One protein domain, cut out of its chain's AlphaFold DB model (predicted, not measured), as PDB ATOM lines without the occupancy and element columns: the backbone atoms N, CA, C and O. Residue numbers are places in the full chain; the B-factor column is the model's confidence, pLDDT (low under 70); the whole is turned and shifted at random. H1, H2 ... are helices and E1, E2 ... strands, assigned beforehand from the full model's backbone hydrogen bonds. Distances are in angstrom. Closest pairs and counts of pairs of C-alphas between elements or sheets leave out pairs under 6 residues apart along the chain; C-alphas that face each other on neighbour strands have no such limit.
ATOM      1  N   PRO A  97     192.178 241.360 152.712       98.06
ATOM      2  CA  PRO A  97     192.118 241.528 151.264       98.06
ATOM      3  C   PRO A  97     191.062 242.566 150.861       98.06
ATOM      4  O   PRO A  97     189.911 242.476 151.269       98.06
ATOM      5  N   ILE A  98     191.397 243.516 149.986       97.81
ATOM      6  CA  ILE A  98     190.420 244.497 149.469       97.81
ATOM      7  C   ILE A  98     189.260 243.792 148.758       97.81
ATOM      8  O   ILE A  98     188.114 244.226 148.852       97.81
ATOM      9  N   ALA A  99     189.541 242.671 148.092       97.00
ATOM     10  CA  ALA A  99     188.529 241.868 147.416       97.00
ATOM     11  C   ALA A  99     187.486 241.251 148.369       97.00
ATOM     12  O   ALA A  99     186.385 240.949 147.917       97.00
ATOM     13  N   SER A 100     187.798 241.070 149.662       96.69
ATOM     14  CA  SER A 100     186.830 240.578 150.653       96.69
ATOM     15  C   SER A 100     186.022 241.695 151.315       96.69
ATOM     16  O   SER A 100     185.092 241.400 152.056       96.69
ATOM     17  N   VAL A 101     186.358 242.967 151.067       98.00
ATOM     18  CA  VAL A 101     185.630 244.115 151.620       98.00
ATOM     19  C   VAL A 101     184.501 244.510 150.665       98.00
ATOM     20  O   VAL A 101     184.707 245.178 149.640       98.00
ATOM     21  N   THR A 102     183.288 244.079 150.998       97.62
ATOM     22  CA  THR A 102     182.051 244.391 150.270       97.62
ATOM     23  C   THR A 102     181.244 245.460 151.008       97.62
ATOM     24  O   THR A 102     181.736 246.072 151.951       97.62
ATOM     25  N   ASP A 103     180.028 245.725 150.546       96.44
ATOM     26  CA  ASP A 103     179.016 246.542 151.227       96.44
ATOM     27  C   ASP A 103     178.444 245.885 152.498       96.44
ATOM     28  O   ASP A 103     177.762 246.545 153.279       96.44
ATOM     29  N   GLN A 104     178.756 244.611 152.747       96.69
ATOM     30  CA  GLN A 104     178.469 243.934 154.006       96.69
ATOM     31  C   GLN A 104     179.663 244.029 154.955       96.69
ATOM     32  O   GLN A 104     180.825 243.932 154.548       96.69
ATOM     33  N   VAL A 105     179.376 244.203 156.244       98.00
ATOM     34  CA  VAL A 105     180.419 244.289 157.264       98.00
ATOM     35  C   VAL A 105     181.153 242.957 157.389       98.00
ATOM     36  O   VAL A 105     180.556 241.910 157.629       98.00
ATOM     37  N   SER A 106     182.477 243.019 157.288       98.06
ATOM     38  CA  SER A 106     183.370 241.924 157.650       98.06
ATOM     39  C   SER A 106     183.962 242.155 159.039       98.06
ATOM     40  O   SER A 106     184.425 243.251 159.363       98.06
ATOM     41  N   PHE A 107     183.964 241.099 159.847       98.25
ATOM     42  CA  PHE A 107     184.542 241.063 161.184       98.25
ATOM     43  C   PHE A 107     185.820 240.220 161.134       98.25
ATOM     44  O   PHE A 107     185.780 239.026 160.841       98.25
ATOM     45  N   ASN A 108     186.969 240.864 161.333       98.50
ATOM     46  CA  ASN A 108     188.291 240.298 161.074       98.50
ATOM     47  C   ASN A 108     189.020 240.071 162.407       98.50
ATOM     48  O   ASN A 108     189.579 241.029 162.955       98.50
ATOM     49  N   PRO A 109     189.010 238.844 162.958       97.81
ATOM     50  CA  PRO A 109     189.627 238.563 164.245       97.81
ATOM     51  C   PRO A 109     191.157 238.615 164.165       97.81
ATOM     52  O   PRO A 109     191.773 238.277 163.151       97.81
ATOM     53  N   TYR A 110     191.780 238.988 165.277       97.88
ATOM     54  CA  TYR A 110     193.222 239.018 165.455       97.88
ATOM     55  C   TYR A 110     193.603 238.428 166.814       97.88
ATOM     56  O   TYR A 110     193.177 238.908 167.859       97.88
ATOM     57  N   ASN A 111     194.417 237.372 166.794       96.00
ATOM     58  CA  ASN A 111     194.722 236.520 167.947       96.00
ATOM     59  C   ASN A 111     196.234 236.287 168.144       96.00
ATOM     60  O   ASN A 111     196.645 235.253 168.665       96.00
ATOM     61  N   LYS A 112     197.078 237.228 167.693       95.56
ATOM     62  CA  LYS A 112     198.551 237.167 167.833       95.56
ATOM     63  C   LYS A 112     199.089 238.033 168.991       95.56
ATOM     64  O   LYS A 112     200.290 238.320 169.039       95.56
ATOM     65  N   LEU A 113     198.193 238.475 169.873       94.50
ATOM     66  CA  LEU A 113     198.438 239.219 171.112       94.50
ATOM     67  C   LEU A 113     197.856 238.434 172.299       94.50
ATOM     68  O   LEU A 113     197.393 237.310 172.109       94.50
ATOM     69  N   ASN A 114     197.908 238.985 173.515       92.88
ATOM     70  CA  ASN A 114     197.364 238.298 174.688       92.88
ATOM     71  C   ASN A 114     195.833 238.291 174.649       92.88
ATOM     72  O   ASN A 114     195.212 237.274 174.952       92.88
ATOM     73  N   ASN A 115     195.241 239.408 174.221       92.94
ATOM     74  CA  ASN A 115     193.803 239.516 174.006       92.94
ATOM     75  C   ASN A 115     193.444 239.182 172.557       92.94
ATOM     76  O   ASN A 115     194.161 239.539 171.618       92.94
ATOM     77  N   THR A 116     192.287 238.542 172.364       93.50
ATOM     78  CA  THR A 116     191.678 238.478 171.030       93.50
ATOM     79  C   THR A 116     191.049 239.830 170.724       93.50
ATOM     80  O   THR A 116     190.339 240.393 171.553       93.50
ATOM     81  N   MET A 117     191.316 240.344 169.530       97.31
ATOM     82  CA  MET A 117     190.773 241.596 169.018       97.31
ATOM     83  C   MET A 117     189.992 241.331 167.734       97.31
ATOM     84  O   MET A 117     190.143 240.278 167.117       97.31
ATOM     85  N   GLU A 118     189.209 242.304 167.279       98.56
ATOM     86  CA  GLU A 118     188.521 242.208 165.994       98.56
ATOM     87  C   GLU A 118     188.412 243.565 165.314       98.56
ATOM     88  O   GLU A 118     188.164 244.589 165.955       98.56
ATOM     89  N   VAL A 119     188.617 243.558 164.000       98.75
ATOM     90  CA  VAL A 119     188.538 244.734 163.140       98.75
ATOM     91  C   VAL A 119     187.343 244.607 162.207       98.75
ATOM     92  O   VAL A 119     187.211 243.648 161.447       98.75
ATOM     93  N   ILE A 120     186.490 245.616 162.243       98.69
ATOM     94  CA  ILE A 120     185.394 245.848 161.314       98.69
ATOM     95  C   ILE A 120     185.978 246.426 160.024       98.69
ATOM     96  O   ILE A 120     186.727 247.405 160.079       98.69
ATOM     97  N   ALA A 121     185.609 245.866 158.873       98.56
ATOM     98  CA  ALA A 121     185.877 246.462 157.568       98.56
ATOM     99  C   ALA A 121     184.652 246.370 156.648       98.56
ATOM    100  O   ALA A 121     184.039 245.308 156.536       98.56
ATOM    101  N   VAL A 122     184.315 247.473 155.977       98.44
ATOM    102  CA  VAL A 122     183.185 247.562 155.036       98.44
ATOM    103  C   VAL A 122     183.463 248.604 153.954       98.44
ATOM    104  O   VAL A 122     184.207 249.560 154.178       98.44
ATOM    105  N   LYS A 123     182.873 248.436 152.775       98.12
ATOM    106  CA  LYS A 123     182.796 249.453 151.727       98.12
ATOM    107  C   LYS A 123     181.513 250.255 151.940       98.12
ATOM    108  O   LYS A 123     180.427 249.725 151.736       98.12
ATOM    109  N   ALA A 124     181.649 251.503 152.372       97.50
ATOM    110  CA  ALA A 124     180.519 252.403 152.580       97.50
ATOM    111  C   ALA A 124     179.827 252.756 151.253       97.50
ATOM    112  O   ALA A 124     180.373 252.546 150.162       97.50
ATOM    113  N   SER A 125     178.635 253.340 151.350       97.62
ATOM    114  CA  SER A 125     177.816 253.747 150.201       97.62
ATOM    115  C   SER A 125     178.498 254.778 149.288       97.62
ATOM    116  O   SER A 125     178.237 254.813 148.085       97.62
ATOM    117  N   ASP A 126     179.428 255.570 149.827       97.00
ATOM    118  CA  ASP A 126     180.269 256.513 149.076       97.00
ATOM    119  C   ASP A 126     181.441 255.846 148.323       97.00
ATOM    120  O   ASP A 126     182.217 256.519 147.642       97.00
ATOM    121  N   GLY A 127     181.571 254.519 148.427       96.44
ATOM    122  CA  GLY A 127     182.617 253.716 147.798       96.44
ATOM    123  C   GLY A 127     183.941 253.685 148.562       96.44
ATOM    124  O   GLY A 127     184.861 252.979 148.139       96.44
ATOM    125  N   THR A 128     184.064 254.409 149.678       96.75
ATOM    126  CA  THR A 128     185.262 254.380 150.527       96.75
ATOM    127  C   THR A 128     185.267 253.152 151.435       96.75
ATOM    128  O   THR A 128     184.222 252.619 151.807       96.75
ATOM    129  N   ILE A 129     186.460 252.676 151.801       97.12
ATOM    130  CA  ILE A 129     186.593 251.577 152.760       97.12
ATOM    131  C   ILE A 129     186.697 252.144 154.175       97.12
ATOM    132  O   ILE A 129     187.571 252.959 154.473       97.12
ATOM    133  N   ARG A 130     185.824 251.662 155.055       97.69
ATOM    134  CA  ARG A 130     185.773 251.995 156.476       97.69
ATOM    135  C   ARG A 130     186.429 250.895 157.293       97.69
ATOM    136  O   ARG A 130     186.214 249.715 157.025       97.69
ATOM    137  N   THR A 131     187.209 251.291 158.296       98.50
ATOM    138  CA  THR A 131     187.875 250.375 159.230       98.50
ATOM    139  C   THR A 131     187.788 250.894 160.656       98.50
ATOM    140  O   THR A 131     188.083 252.066 160.909       98.50
ATOM    141  N   ALA A 132     187.424 250.022 161.589       98.69
ATOM    142  CA  ALA A 132     187.361 250.324 163.016       98.69
ATOM    143  C   ALA A 132     187.608 249.058 163.846       98.69
ATOM    144  O   ALA A 132     187.383 247.949 163.374       98.69
ATOM    145  N   PHE A 133     188.026 249.200 165.094       98.75
ATOM    146  CA  PHE A 133     188.012 248.118 166.073       98.75
ATOM    147  C   PHE A 133     186.571 247.800 166.497       98.75
ATOM    148  O   PHE A 133     185.781 248.721 166.720       98.75
ATOM    149  N   ASN A 134     186.223 246.517 166.660       98.50
ATOM    150  CA  ASN A 134     184.894 246.081 167.114       98.50
ATOM    151  C   ASN A 134     184.690 246.267 168.633       98.50
ATOM    152  O   ASN A 134     184.380 245.329 169.370       98.50
ATOM    153  N   THR A 135     184.912 247.490 169.108       98.06
ATOM    154  CA  THR A 135     184.716 247.907 170.497       98.06
ATOM    155  C   THR A 135     184.587 249.428 170.583       98.06
ATOM    156  O   THR A 135     184.835 250.126 169.602       98.06
ATOM    157  N   CYS A 136     184.200 249.966 171.739       97.75
ATOM    158  CA  CYS A 136     184.106 251.410 171.964       97.75
ATOM    159  C   CYS A 136     184.657 251.837 173.319       97.75
ATOM    160  O   CYS A 136     184.751 251.043 174.254       97.75
ATOM    161  N   GLN A 137     184.972 253.127 173.434       97.25
ATOM    162  CA  GLN A 137     185.582 253.712 174.632       97.25
ATOM    163  C   GLN A 137     184.705 253.559 175.880       97.25
ATOM    164  O   GLN A 137     185.225 253.434 176.982       97.25
ATOM    165  N   VAL A 138     183.381 253.580 175.705       97.88
ATOM    166  CA  VAL A 138     182.426 253.565 176.823       97.88
ATOM    167  C   VAL A 138     182.126 252.147 177.305       97.88
ATOM    168  O   VAL A 138     181.956 251.932 178.501       97.88
ATOM    169  N   CYS A 139     182.020 251.175 176.394       98.06
ATOM    170  CA  CYS A 139     181.533 249.836 176.738       98.06
ATOM    171  C   CYS A 139     182.625 248.762 176.791       98.06
ATOM    172  O   CYS A 139     182.304 247.642 177.196       98.06
ATOM    173  N   ASN A 140     183.870 249.047 176.395       96.44
ATOM    174  CA  ASN A 140     184.951 248.052 176.320       96.44
ATOM    175  C   ASN A 140     185.123 247.215 177.608       96.44
ATOM    176  O   ASN A 140     185.248 245.995 177.537       96.44
ATOM    177  N   GLY A 141     185.013 247.830 178.789       94.81
ATOM    178  CA  GLY A 141     185.144 247.152 180.083       94.81
ATOM    179  C   GLY A 141     183.997 246.200 180.444       94.81
ATOM    180  O   GLY A 141     184.142 245.389 181.350       94.81
ATOM    181  N   SER A 142     182.859 246.253 179.742       96.56
ATOM    182  CA  SER A 142     181.695 245.387 180.026       96.56
ATOM    183  C   SER A 142     181.861 243.947 179.527       96.56
ATOM    184  O   SER A 142     181.109 243.052 179.914       96.56
ATOM    185  N   GLY A 143     182.775 243.741 178.578       95.69
ATOM    186  CA  GLY A 143     182.900 242.526 177.778       95.69
ATOM    187  C   GLY A 143     181.815 242.282 176.737       95.69
ATOM    188  O   GLY A 143     181.987 241.437 175.865       95.69
ATOM    189  N   ARG A 144     180.738 243.072 176.760       97.62
ATOM    190  CA  ARG A 144     179.702 243.115 175.718       97.62
ATOM    191  C   ARG A 144     179.823 244.344 174.819       97.62
ATOM    192  O   ARG A 144     178.945 244.608 174.003       97.62
ATOM    193  N   GLY A 145     180.879 245.135 174.993       97.50
ATOM    194  CA  GLY A 145     181.142 246.350 174.230       97.50
ATOM    195  C   GLY A 145     181.630 246.043 172.825       97.50
ATOM    196  O   GLY A 145     182.733 246.429 172.490       97.50
ATOM    197  N   TYR A 146     180.835 245.329 172.039       98.38
ATOM    198  CA  TYR A 146     181.112 244.962 170.657       98.38
ATOM    199  C   TYR A 146     179.846 245.118 169.827       98.38
ATOM    200  O   TYR A 146     178.754 245.275 170.379       98.38
ATOM    201  N   TYR A 147     179.984 245.111 168.513       98.50
ATOM    202  CA  TYR A 147     178.908 245.388 167.579       98.50
ATOM    203  C   TYR A 147     178.579 244.154 166.755       98.50
ATOM    204  O   TYR A 147     179.460 243.374 166.393       98.50
ATOM    205  N   LYS A 148     177.291 244.013 166.453       98.25
ATOM    206  CA  LYS A 148     176.781 243.113 165.420       98.25
ATOM    207  C   LYS A 148     176.067 243.948 164.378       98.25
ATOM    208  O   LYS A 148     175.464 244.964 164.724       98.25
ATOM    209  N   GLU A 149     176.179 243.523 163.131       97.88
ATOM    210  CA  GLU A 149     175.515 244.164 162.007       97.88
ATOM    211  C   GLU A 149     174.207 243.441 161.688       97.88
ATOM    212  O   GLU A 149     174.161 242.211 161.679       97.88
ATOM    213  N   GLU A 150     173.157 244.217 161.446       97.56
ATOM    214  CA  GLU A 150     171.905 243.745 160.871       97.56
ATOM    215  C   GLU A 150     171.313 244.844 159.977       97.56
ATOM    216  O   GLU A 150     171.060 245.961 160.429       97.56
ATOM    217  N   ASN A 151     171.070 244.523 158.703       95.50
ATOM    218  CA  ASN A 151     170.448 245.412 157.714       95.50
ATOM    219  C   ASN A 151     171.130 246.793 157.573       95.50
ATOM    220  O   ASN A 151     170.459 247.819 157.465       95.50
ATOM    221  N   GLY A 152     172.462 246.830 157.571       96.06
ATOM    222  CA  GLY A 152     173.261 248.052 157.448       96.06
ATOM    223  C   GLY A 152     173.368 248.864 158.740       96.06
ATOM    224  O   GLY A 152     173.834 250.005 158.707       96.06
ATOM    225  N   VAL A 153     172.957 248.298 159.877       97.69
ATOM    226  CA  VAL A 153     173.013 248.946 161.191       97.69
ATOM    227  C   VAL A 153     173.916 248.151 162.122       97.69
ATOM    228  O   VAL A 153     173.713 246.958 162.339       97.69
ATOM    229  N   LEU A 154     174.893 248.825 162.728       98.06
ATOM    230  CA  LEU A 154     175.681 248.254 163.813       98.06
ATOM    231  C   LEU A 154     175.013 248.537 165.155       98.06
ATOM    232  O   LEU A 154     174.798 249.691 165.516       98.06
ATOM    233  N   THR A 155     174.753 247.483 165.927       98.50
ATOM    234  CA  THR A 155     174.167 247.574 167.271       98.50
ATOM    235  C   THR A 155     175.170 247.127 168.327       98.50
ATOM    236  O   THR A 155     175.669 245.997 168.277       98.50
ATOM    237  N   CYS A 156     175.450 247.979 169.319       98.56
ATOM    238  CA  CYS A 156     176.295 247.606 170.457       98.56
ATOM    239  C   CYS A 156     175.597 246.562 171.336       98.56
ATOM    240  O   CYS A 156     174.494 246.790 171.830       98.56
ATOM    241  N   GLN A 157     176.273 245.455 171.622       98.44
ATOM    242  CA  GLN A 157     175.730 244.343 172.402       98.44
ATOM    243  C   GLN A 157     175.683 244.612 173.917       98.44
ATOM    244  O   GLN A 157     175.100 243.815 174.663       98.44
ATOM    245  N   ASN A 158     176.266 245.727 174.374       98.44
ATOM    246  CA  ASN A 158     176.186 246.201 175.756       98.44
ATOM    247  C   ASN A 158     175.068 247.233 175.945       98.44
ATOM    248  O   ASN A 158     174.156 247.004 176.731       98.44
ATOM    249  N   CYS A 159     175.144 248.370 175.245       98.12
ATOM    250  CA  CYS A 159     174.265 249.521 175.490       98.12
ATOM    251  C   CYS A 159     173.138 249.699 174.461       98.12
ATOM    252  O   CYS A 159     172.311 250.590 174.633       98.12
ATOM    253  N   GLY A 160     173.104 248.903 173.388       98.19
ATOM    254  CA  GLY A 160     172.069 248.987 172.352       98.19
ATOM    255  C   GLY A 160     172.164 250.206 171.429       98.19
ATOM    256  O   GLY A 160     171.272 250.397 170.606       98.19
ATOM    257  N   ASN A 161     173.218 251.028 171.543       97.88
ATOM    258  CA  ASN A 161     173.429 252.150 170.627       97.88
ATOM    259  C   ASN A 161     173.571 251.648 169.183       97.88
ATOM    260  O   ASN A 161     174.227 250.627 168.950       97.88
ATOM    261  N   GLN A 162     172.978 252.388 168.248       97.44
ATOM    262  CA  GLN A 162     172.855 252.033 166.837       97.44
ATOM    263  C   GLN A 162     173.386 253.152 165.947       97.44
ATOM    264  O   GLN A 162     173.234 254.328 166.273       97.44
ATOM    265  N   PHE A 163     173.996 252.785 164.825       96.38
ATOM    266  CA  PHE A 163     174.480 253.719 163.806       96.38
ATOM    267  C   PHE A 163     174.620 252.996 162.465       96.38
ATOM    268  O   PHE A 163     174.678 251.762 162.408       96.38
ATOM    269  N   SER A 164     174.644 253.781 161.389       97.19
ATOM    270  CA  SER A 164     174.795 253.265 160.032       97.19
ATOM    271  C   SER A 164     176.199 252.700 159.825       97.19
ATOM    272  O   SER A 164     177.176 253.213 160.378       97.19
ATOM    273  N   VAL A 165     176.334 251.692 158.963       97.12
ATOM    274  CA  VAL A 165     177.653 251.235 158.492       97.12
ATOM    275  C   VAL A 165     178.453 252.345 157.797       97.12
ATOM    276  O   VAL A 165     179.682 252.331 157.839       97.12
ATOM    277  N   ASP A 166     177.779 253.351 157.234       97.31
ATOM    278  CA  ASP A 166     178.432 254.509 156.611       97.31
ATOM    279  C   ASP A 166     179.147 255.415 157.632       97.31
ATOM    280  O   ASP A 166     180.088 256.129 157.277       97.31
ATOM    281  N   ASP A 167     178.756 255.350 158.909       96.81
ATOM    282  CA  ASP A 167     179.347 256.152 159.986       96.81
ATOM    283  C   ASP A 167     180.627 255.520 160.566       96.81
ATOM    284  O   ASP A 167     181.356 256.164 161.336       96.81
ATOM    285  N   ILE A 168     180.937 254.269 160.199       97.44
ATOM    286  CA  ILE A 168     182.110 253.539 160.696       97.44
ATOM    287  C   ILE A 168     183.383 254.311 160.346       97.44
ATOM    288  O   ILE A 168     183.671 254.618 159.190       97.44
ATOM    289  N   GLY A 169     184.183 254.616 161.366       93.94
ATOM    290  CA  GLY A 169     185.445 255.338 161.211       93.94
ATOM    291  C   GLY A 169     185.306 256.836 160.909       93.94
ATOM    292  O   GLY A 169     186.319 257.538 160.911       93.94
ATOM    293  N   MET A 170     184.085 257.341 160.696       95.19
ATOM    294  CA  MET A 170     183.796 258.769 160.514       95.19
ATOM    295  C   MET A 170     183.498 259.452 161.842       95.19
ATOM    296  O   MET A 170     184.064 260.503 162.145       95.19
ATOM    297  N   ILE A 171     182.638 258.834 162.651       92.62
ATOM    298  CA  ILE A 171     182.281 259.341 163.974       92.62
ATOM    299  C   ILE A 171     183.242 258.755 165.005       92.62
ATOM    300  O   ILE A 171     183.540 257.560 165.002       92.62
ATOM    301  N   ARG A 172     183.750 259.612 165.894       92.19
ATOM    302  CA  ARG A 172     184.760 259.247 166.892       92.19
ATOM    303  C   ARG A 172     184.236 259.430 168.307       92.19
ATOM    304  O   ARG A 172     183.459 260.339 168.583       92.19
ATOM    305  N   GLY A 173     184.750 258.599 169.206       94.25
ATOM    306  CA  GLY A 173     184.510 258.700 170.639       94.25
ATOM    307  C   GLY A 173     183.155 258.162 171.095       94.25
ATOM    308  O   GLY A 173     182.267 257.850 170.298       94.25
ATOM    309  N   GLY A 174     183.003 258.025 172.411       95.69
ATOM    310  CA  GLY A 174     181.759 257.559 173.022       95.69
ATOM    311  C   GLY A 174     181.443 256.093 172.698       95.69
ATOM    312  O   GLY A 174     182.312 255.222 172.767       95.69
ATOM    313  N   CYS A 175     180.180 255.826 172.355       96.19
ATOM    314  CA  CYS A 175     179.660 254.498 172.007       96.19
ATOM    315  C   CYS A 175     179.758 254.179 170.501       96.19
ATOM    316  O   CYS A 175     178.925 253.422 169.996       96.19
ATOM    317  N   ASN A 176     180.735 254.746 169.789       97.12
ATOM    318  CA  ASN A 176     181.047 254.405 168.397       97.12
ATOM    319  C   ASN A 176     182.228 253.418 168.341       97.12
ATOM    320  O   ASN A 176     183.097 253.493 169.218       97.12
ATOM    321  N   PRO A 177     182.305 252.539 167.322       98.00
ATOM    322  CA  PRO A 177     183.486 251.728 167.061       98.00
ATOM    323  C   PRO A 177     184.735 252.601 167.023       98.00
ATOM    324  O   PRO A 177     184.719 253.668 166.406       98.00
ATOM    325  N   VAL A 178     185.813 252.171 167.678       98.38
ATOM    326  CA  VAL A 178     187.059 252.951 167.698       98.38
ATOM    327  C   VAL A 178     187.670 252.950 166.288       98.38
ATOM    328  O   VAL A 178     188.028 251.878 165.803       98.38
ATOM    329  N   PRO A 179     187.781 254.102 165.601       98.00
ATOM    330  CA  PRO A 179     188.292 254.161 164.232       98.00
ATOM    331  C   PRO A 179     189.732 253.662 164.118       98.00
ATOM    332  O   PRO A 179     190.510 253.855 165.045       98.00
ATOM    333  N   ILE A 180     190.085 253.130 162.946       98.38
ATOM    334  CA  ILE A 180     191.483 252.942 162.529       98.38
ATOM    335  C   ILE A 180     191.780 253.988 161.455       98.38
ATOM    336  O   ILE A 180     191.257 253.893 160.331       98.38
ATOM    337  N   SER A 181     192.559 255.010 161.807       96.19
ATOM    338  CA  SER A 181     192.905 256.109 160.901       96.19
ATOM    339  C   SER A 181     193.886 255.683 159.810       96.19
ATOM    340  O   SER A 181     194.391 254.560 159.778       96.19
ATOM    341  N   ASP A 182     194.082 256.562 158.830       95.69
ATOM    342  CA  ASP A 182     194.865 256.245 157.635       95.69
ATOM    343  C   ASP A 182     196.369 256.136 157.909       95.69
ATOM    344  O   ASP A 182     197.063 255.435 157.185       95.69
ATOM    345  N   ASP A 183     196.867 256.771 158.967       96.81
ATOM    346  CA  ASP A 183     198.238 256.644 159.474       96.81
ATOM    347  C   ASP A 183     198.471 255.358 160.288       96.81
ATOM    348  O   ASP A 183     199.605 254.912 160.446       96.81
ATOM    349  N   GLU A 184     197.401 254.710 160.749       97.69
ATOM    350  CA  GLU A 184     197.453 253.476 161.544       97.69
ATOM    351  C   GLU A 184     197.424 252.205 160.685       97.69
ATOM    352  O   GLU A 184     197.615 251.088 161.185       97.69
ATOM    353  N   LYS A 185     197.201 252.357 159.379       96.94
ATOM    354  CA  LYS A 185     197.107 251.258 158.417       96.94
ATOM    355  C   LYS A 185     197.847 251.591 157.130       96.94
ATOM    356  O   LYS A 185     198.013 252.739 156.747       96.94
ATOM    357  N   LYS A 186     198.235 250.558 156.395       97.06
ATOM    358  CA  LYS A 186     198.715 250.686 155.019       97.06
ATOM    359  C   LYS A 186     197.696 250.073 154.077       97.06
ATOM    360  O   LYS A 186     197.353 248.904 154.218       97.06
ATOM    361  N   VAL A 187     197.259 250.841 153.089       95.94
ATOM    362  CA  VAL A 187     196.409 250.346 152.002       95.94
ATOM    363  C   VAL A 187     197.278 250.154 150.757       95.94
ATOM    364  O   VAL A 187     198.008 251.060 150.359       95.94
ATOM    365  N   THR A 188     197.250 248.957 150.181       95.88
ATOM    366  CA  THR A 188     197.840 248.631 148.873       95.88
ATOM    367  C   THR A 188     196.724 248.386 147.860       95.88
ATOM    368  O   THR A 188     195.553 248.428 148.216       95.88
ATOM    369  N   ASP A 189     197.058 248.058 146.613       95.94
ATOM    370  CA  ASP A 189     196.048 247.707 145.602       95.94
ATOM    371  C   ASP A 189     195.245 246.442 145.956       95.94
ATOM    372  O   ASP A 189     194.150 246.223 145.439       95.94
ATOM    373  N   THR A 190     195.783 245.587 146.830       97.38
ATOM    374  CA  THR A 190     195.208 244.272 147.140       97.38
ATOM    375  C   THR A 190     194.762 244.121 148.582       97.38
ATOM    376  O   THR A 190     193.957 243.233 148.863       97.38
ATOM    377  N   SER A 191     195.297 244.921 149.505       97.69
ATOM    378  CA  SER A 191     195.182 244.640 150.935       97.69
ATOM    379  C   SER A 191     195.162 245.900 151.793       97.69
ATOM    380  O   SER A 191     195.820 246.893 151.495       97.69
ATOM    381  N   ILE A 192     194.475 245.799 152.924       98.19
ATOM    382  CA  ILE A 192     194.599 246.699 154.068       98.19
ATOM    383  C   ILE A 192     195.449 245.973 155.105       98.19
ATOM    384  O   ILE A 192     195.167 244.826 155.454       98.19
ATOM    385  N   ILE A 193     196.510 246.622 155.567       98.31
ATOM    386  CA  ILE A 193     197.496 246.044 156.474       98.31
ATOM    387  C   ILE A 193     197.527 246.890 157.740       98.31
ATOM    388  O   ILE A 193     197.835 248.080 157.680       98.31
ATOM    389  N   ILE A 194     197.240 246.271 158.880       98.44
ATOM    390  CA  ILE A 194     197.342 246.902 160.198       98.44
ATOM    391  C   ILE A 194     198.464 246.189 160.945       98.44
ATOM    392  O   ILE A 194     198.423 244.969 161.141       98.44
ATOM    393  N   SER A 195     199.499 246.944 161.310       97.94
ATOM    394  CA  SER A 195     200.703 246.371 161.907       97.94
ATOM    395  C   SER A 195     200.413 245.781 163.290       97.94
ATOM    396  O   SER A 195     199.552 246.274 164.021       97.94
ATOM    397  N   LYS A 196     201.177 244.762 163.701       97.56
ATOM    398  CA  LYS A 196     201.106 244.242 165.079       97.56
ATOM    399  C   LYS A 196     201.368 245.326 166.127       97.56
ATOM    400  O   LYS A 196     200.751 245.298 167.184       97.56
ATOM    401  N   ALA A 197     202.261 246.276 165.834       97.12
ATOM    402  CA  ALA A 197     202.554 247.392 166.728       97.12
ATOM    403  C   ALA A 197     201.319 248.281 166.935       97.12
ATOM    404  O   ALA A 197     200.962 248.552 168.077       97.12
ATOM    405  N   THR A 198     200.625 248.640 165.851       98.00
ATOM    406  CA  THR A 198     199.353 249.374 165.907       98.00
ATOM    407  C   THR A 198     198.310 248.591 166.700       98.00
ATOM    408  O   THR A 198     197.746 249.115 167.650       98.00
ATOM    409  N   LEU A 199     198.082 247.313 166.373       98.19
ATOM    410  CA  LEU A 199     197.098 246.476 167.078       98.19
ATOM    411  C   LEU A 199     197.395 246.421 168.583       98.19
ATOM    412  O   LEU A 199     196.492 246.559 169.401       98.19
ATOM    413  N   LYS A 200     198.674 246.315 168.954       97.88
ATOM    414  CA  LYS A 200     199.101 246.289 170.352       97.88
ATOM    415  C   LYS A 200     198.801 247.586 171.110       97.88
ATOM    416  O   LYS A 200     198.496 247.519 172.295       97.88
ATOM    417  N   GLN A 201     198.830 248.751 170.460       98.12
ATOM    418  CA  GLN A 201     198.452 250.023 171.101       98.12
ATOM    419  C   GLN A 201     196.990 250.026 171.573       98.12
ATOM    420  O   GLN A 201     196.657 250.694 172.549       98.12
ATOM    421  N   TYR A 202     196.136 249.237 170.918       98.00
ATOM    422  CA  TYR A 202     194.714 249.105 171.228       98.00
ATOM    423  C   TYR A 202     194.381 247.830 172.016       98.00
ATOM    424  O   TYR A 202     193.212 247.569 172.285       98.00
ATOM    425  N   GLU A 203     195.368 247.032 172.424       97.19
ATOM    426  CA  GLU A 203     195.130 245.755 173.113       97.19
ATOM    427  C   GLU A 203     194.275 245.925 174.384       97.19
ATOM    428  O   GLU A 203     193.367 245.128 174.631       97.19
ATOM    429  N   GLY A 204     194.493 247.011 175.135       97.38
ATOM    430  CA  GLY A 204     193.797 247.273 176.401       97.38
ATOM    431  C   GLY A 204     192.288 247.519 176.266       97.38
ATOM    432  O   GLY A 204     191.519 247.175 177.160       97.38
ATOM    433  N   ILE A 205     191.804 248.036 175.128       96.94
ATOM    434  CA  ILE A 205     190.349 248.214 174.918       96.94
ATOM    435  C   ILE A 205     189.628 246.898 174.574       96.94
ATOM    436  O   ILE A 205     188.422 246.902 174.315       96.94
ATOM    437  N   PHE A 206     190.353 245.777 174.602       97.94
ATOM    438  CA  PHE A 206     189.835 244.423 174.432       97.94
ATOM    439  C   PHE A 206     190.020 243.532 175.673       97.94
ATOM    440  O   PHE A 206     189.586 242.384 175.634       97.94
ATOM    441  N   ASP A 207     190.567 244.038 176.789       95.69
ATOM    442  CA  ASP A 207     190.883 243.241 177.995       95.69
ATOM    443  C   ASP A 207     189.717 242.383 178.513       95.69
ATOM    444  O   ASP A 207     189.916 241.289 179.033       95.69
TER     445      ASP A 207
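This is residues 97 to 207 of the 211 residues of an uncharacterized protein of Lachnospiraceae bacterium TB5 (UniProt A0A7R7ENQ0). Three small antiparallel sheets make a stack of loose layers: the sheet E1 E2 E3 in the middle, the smaller sheet E4 E5 E6 over one face of it, and the hairpin E7 E8 over the other. Two short helices, H1 and H2, end the row of elements by the end of the middle sheet where E2 begins, and the long unnamed stretch 165 to 184 runs from E6 to E7, with its residues 178 to 179 paired to residues 132 to 133 of E3. You will find 111 residues printed, with eight named strands followed by two named helices; the sheet orders are E1 E2 E3, E4 E5 E6 and E7 E8. The class is mixed, helices and strands, with under half of the residues in named elements. The whole is compact, with a radius of gyration of the C-alphas of 13.0 A and spans of 37 by 32 by 20 A.

Start at Pro 97 and go on to C-alpha 106 at (183.370, 241.924, 157.650), where E1, residues 106 to 110, begins and runs 12.9 A. Next come E2, residues 117 to 123, the longest strand at 20.6 A, and E3, residues 129 to 133, 13.8 A. Find C-alpha 147 at (178.908, 245.388, 167.579): here E4, residues 147 to 150, begins, 9.8 A long. E5 is residues 153 to 156, 9.9 A, and E6 residues 162 to 164, 7.2 A. E7, residues 185 to 187, spans 6.5 A, and E8, residues 191 to 194, 9.8 A. H1, residues 196 to 201, spans 8.8 A, and H2, residues 203 to 206, 5.6 A, ending at C-alpha 206 at (189.835, 244.423, 174.432).

Look first at E1 E2 E3, a meander, each strand the antiparallel neighbour of the one before. In the hairpin E1 and E2, N 108 and O 119 are 2.8 A apart, within hydrogen-bond range; in the hairpin E2 and E3, N 120 and O 132 are 2.7 A apart. Residues 132 to 133 of E3 also pair, antiparallel, with residues 178 to 179. E4 E5 E6 is a second meander of two hairpins, with N 150 and O 153 at 2.9 A and N 154 and O 163 at 3.0 A. The hairpin E7 and E8 has N 186 and O 193 at 2.8 A. E2 and E5 are apart, as are E2 and E8. H1 and H2 each only graze the sheet E1 E2 E3; the closest C-alphas of E2 and H2, those of Met 117 and Phe 206, are 6.2 A apart. H1 and H2 meet only through their link. In H1 every O i to N i+4 pair is within hydrogen-bond range; H2 is too short for such a pair.

The C-alphas farthest apart, those of Ser 142 and Asp 189, are 37.4 A apart. The printed part has no cut. The long links are E3 to E4, 13 residues, and E6 to E7, 20 residues. Mean pLDDT of the printed part is 97.2, and no printed residue is under 70.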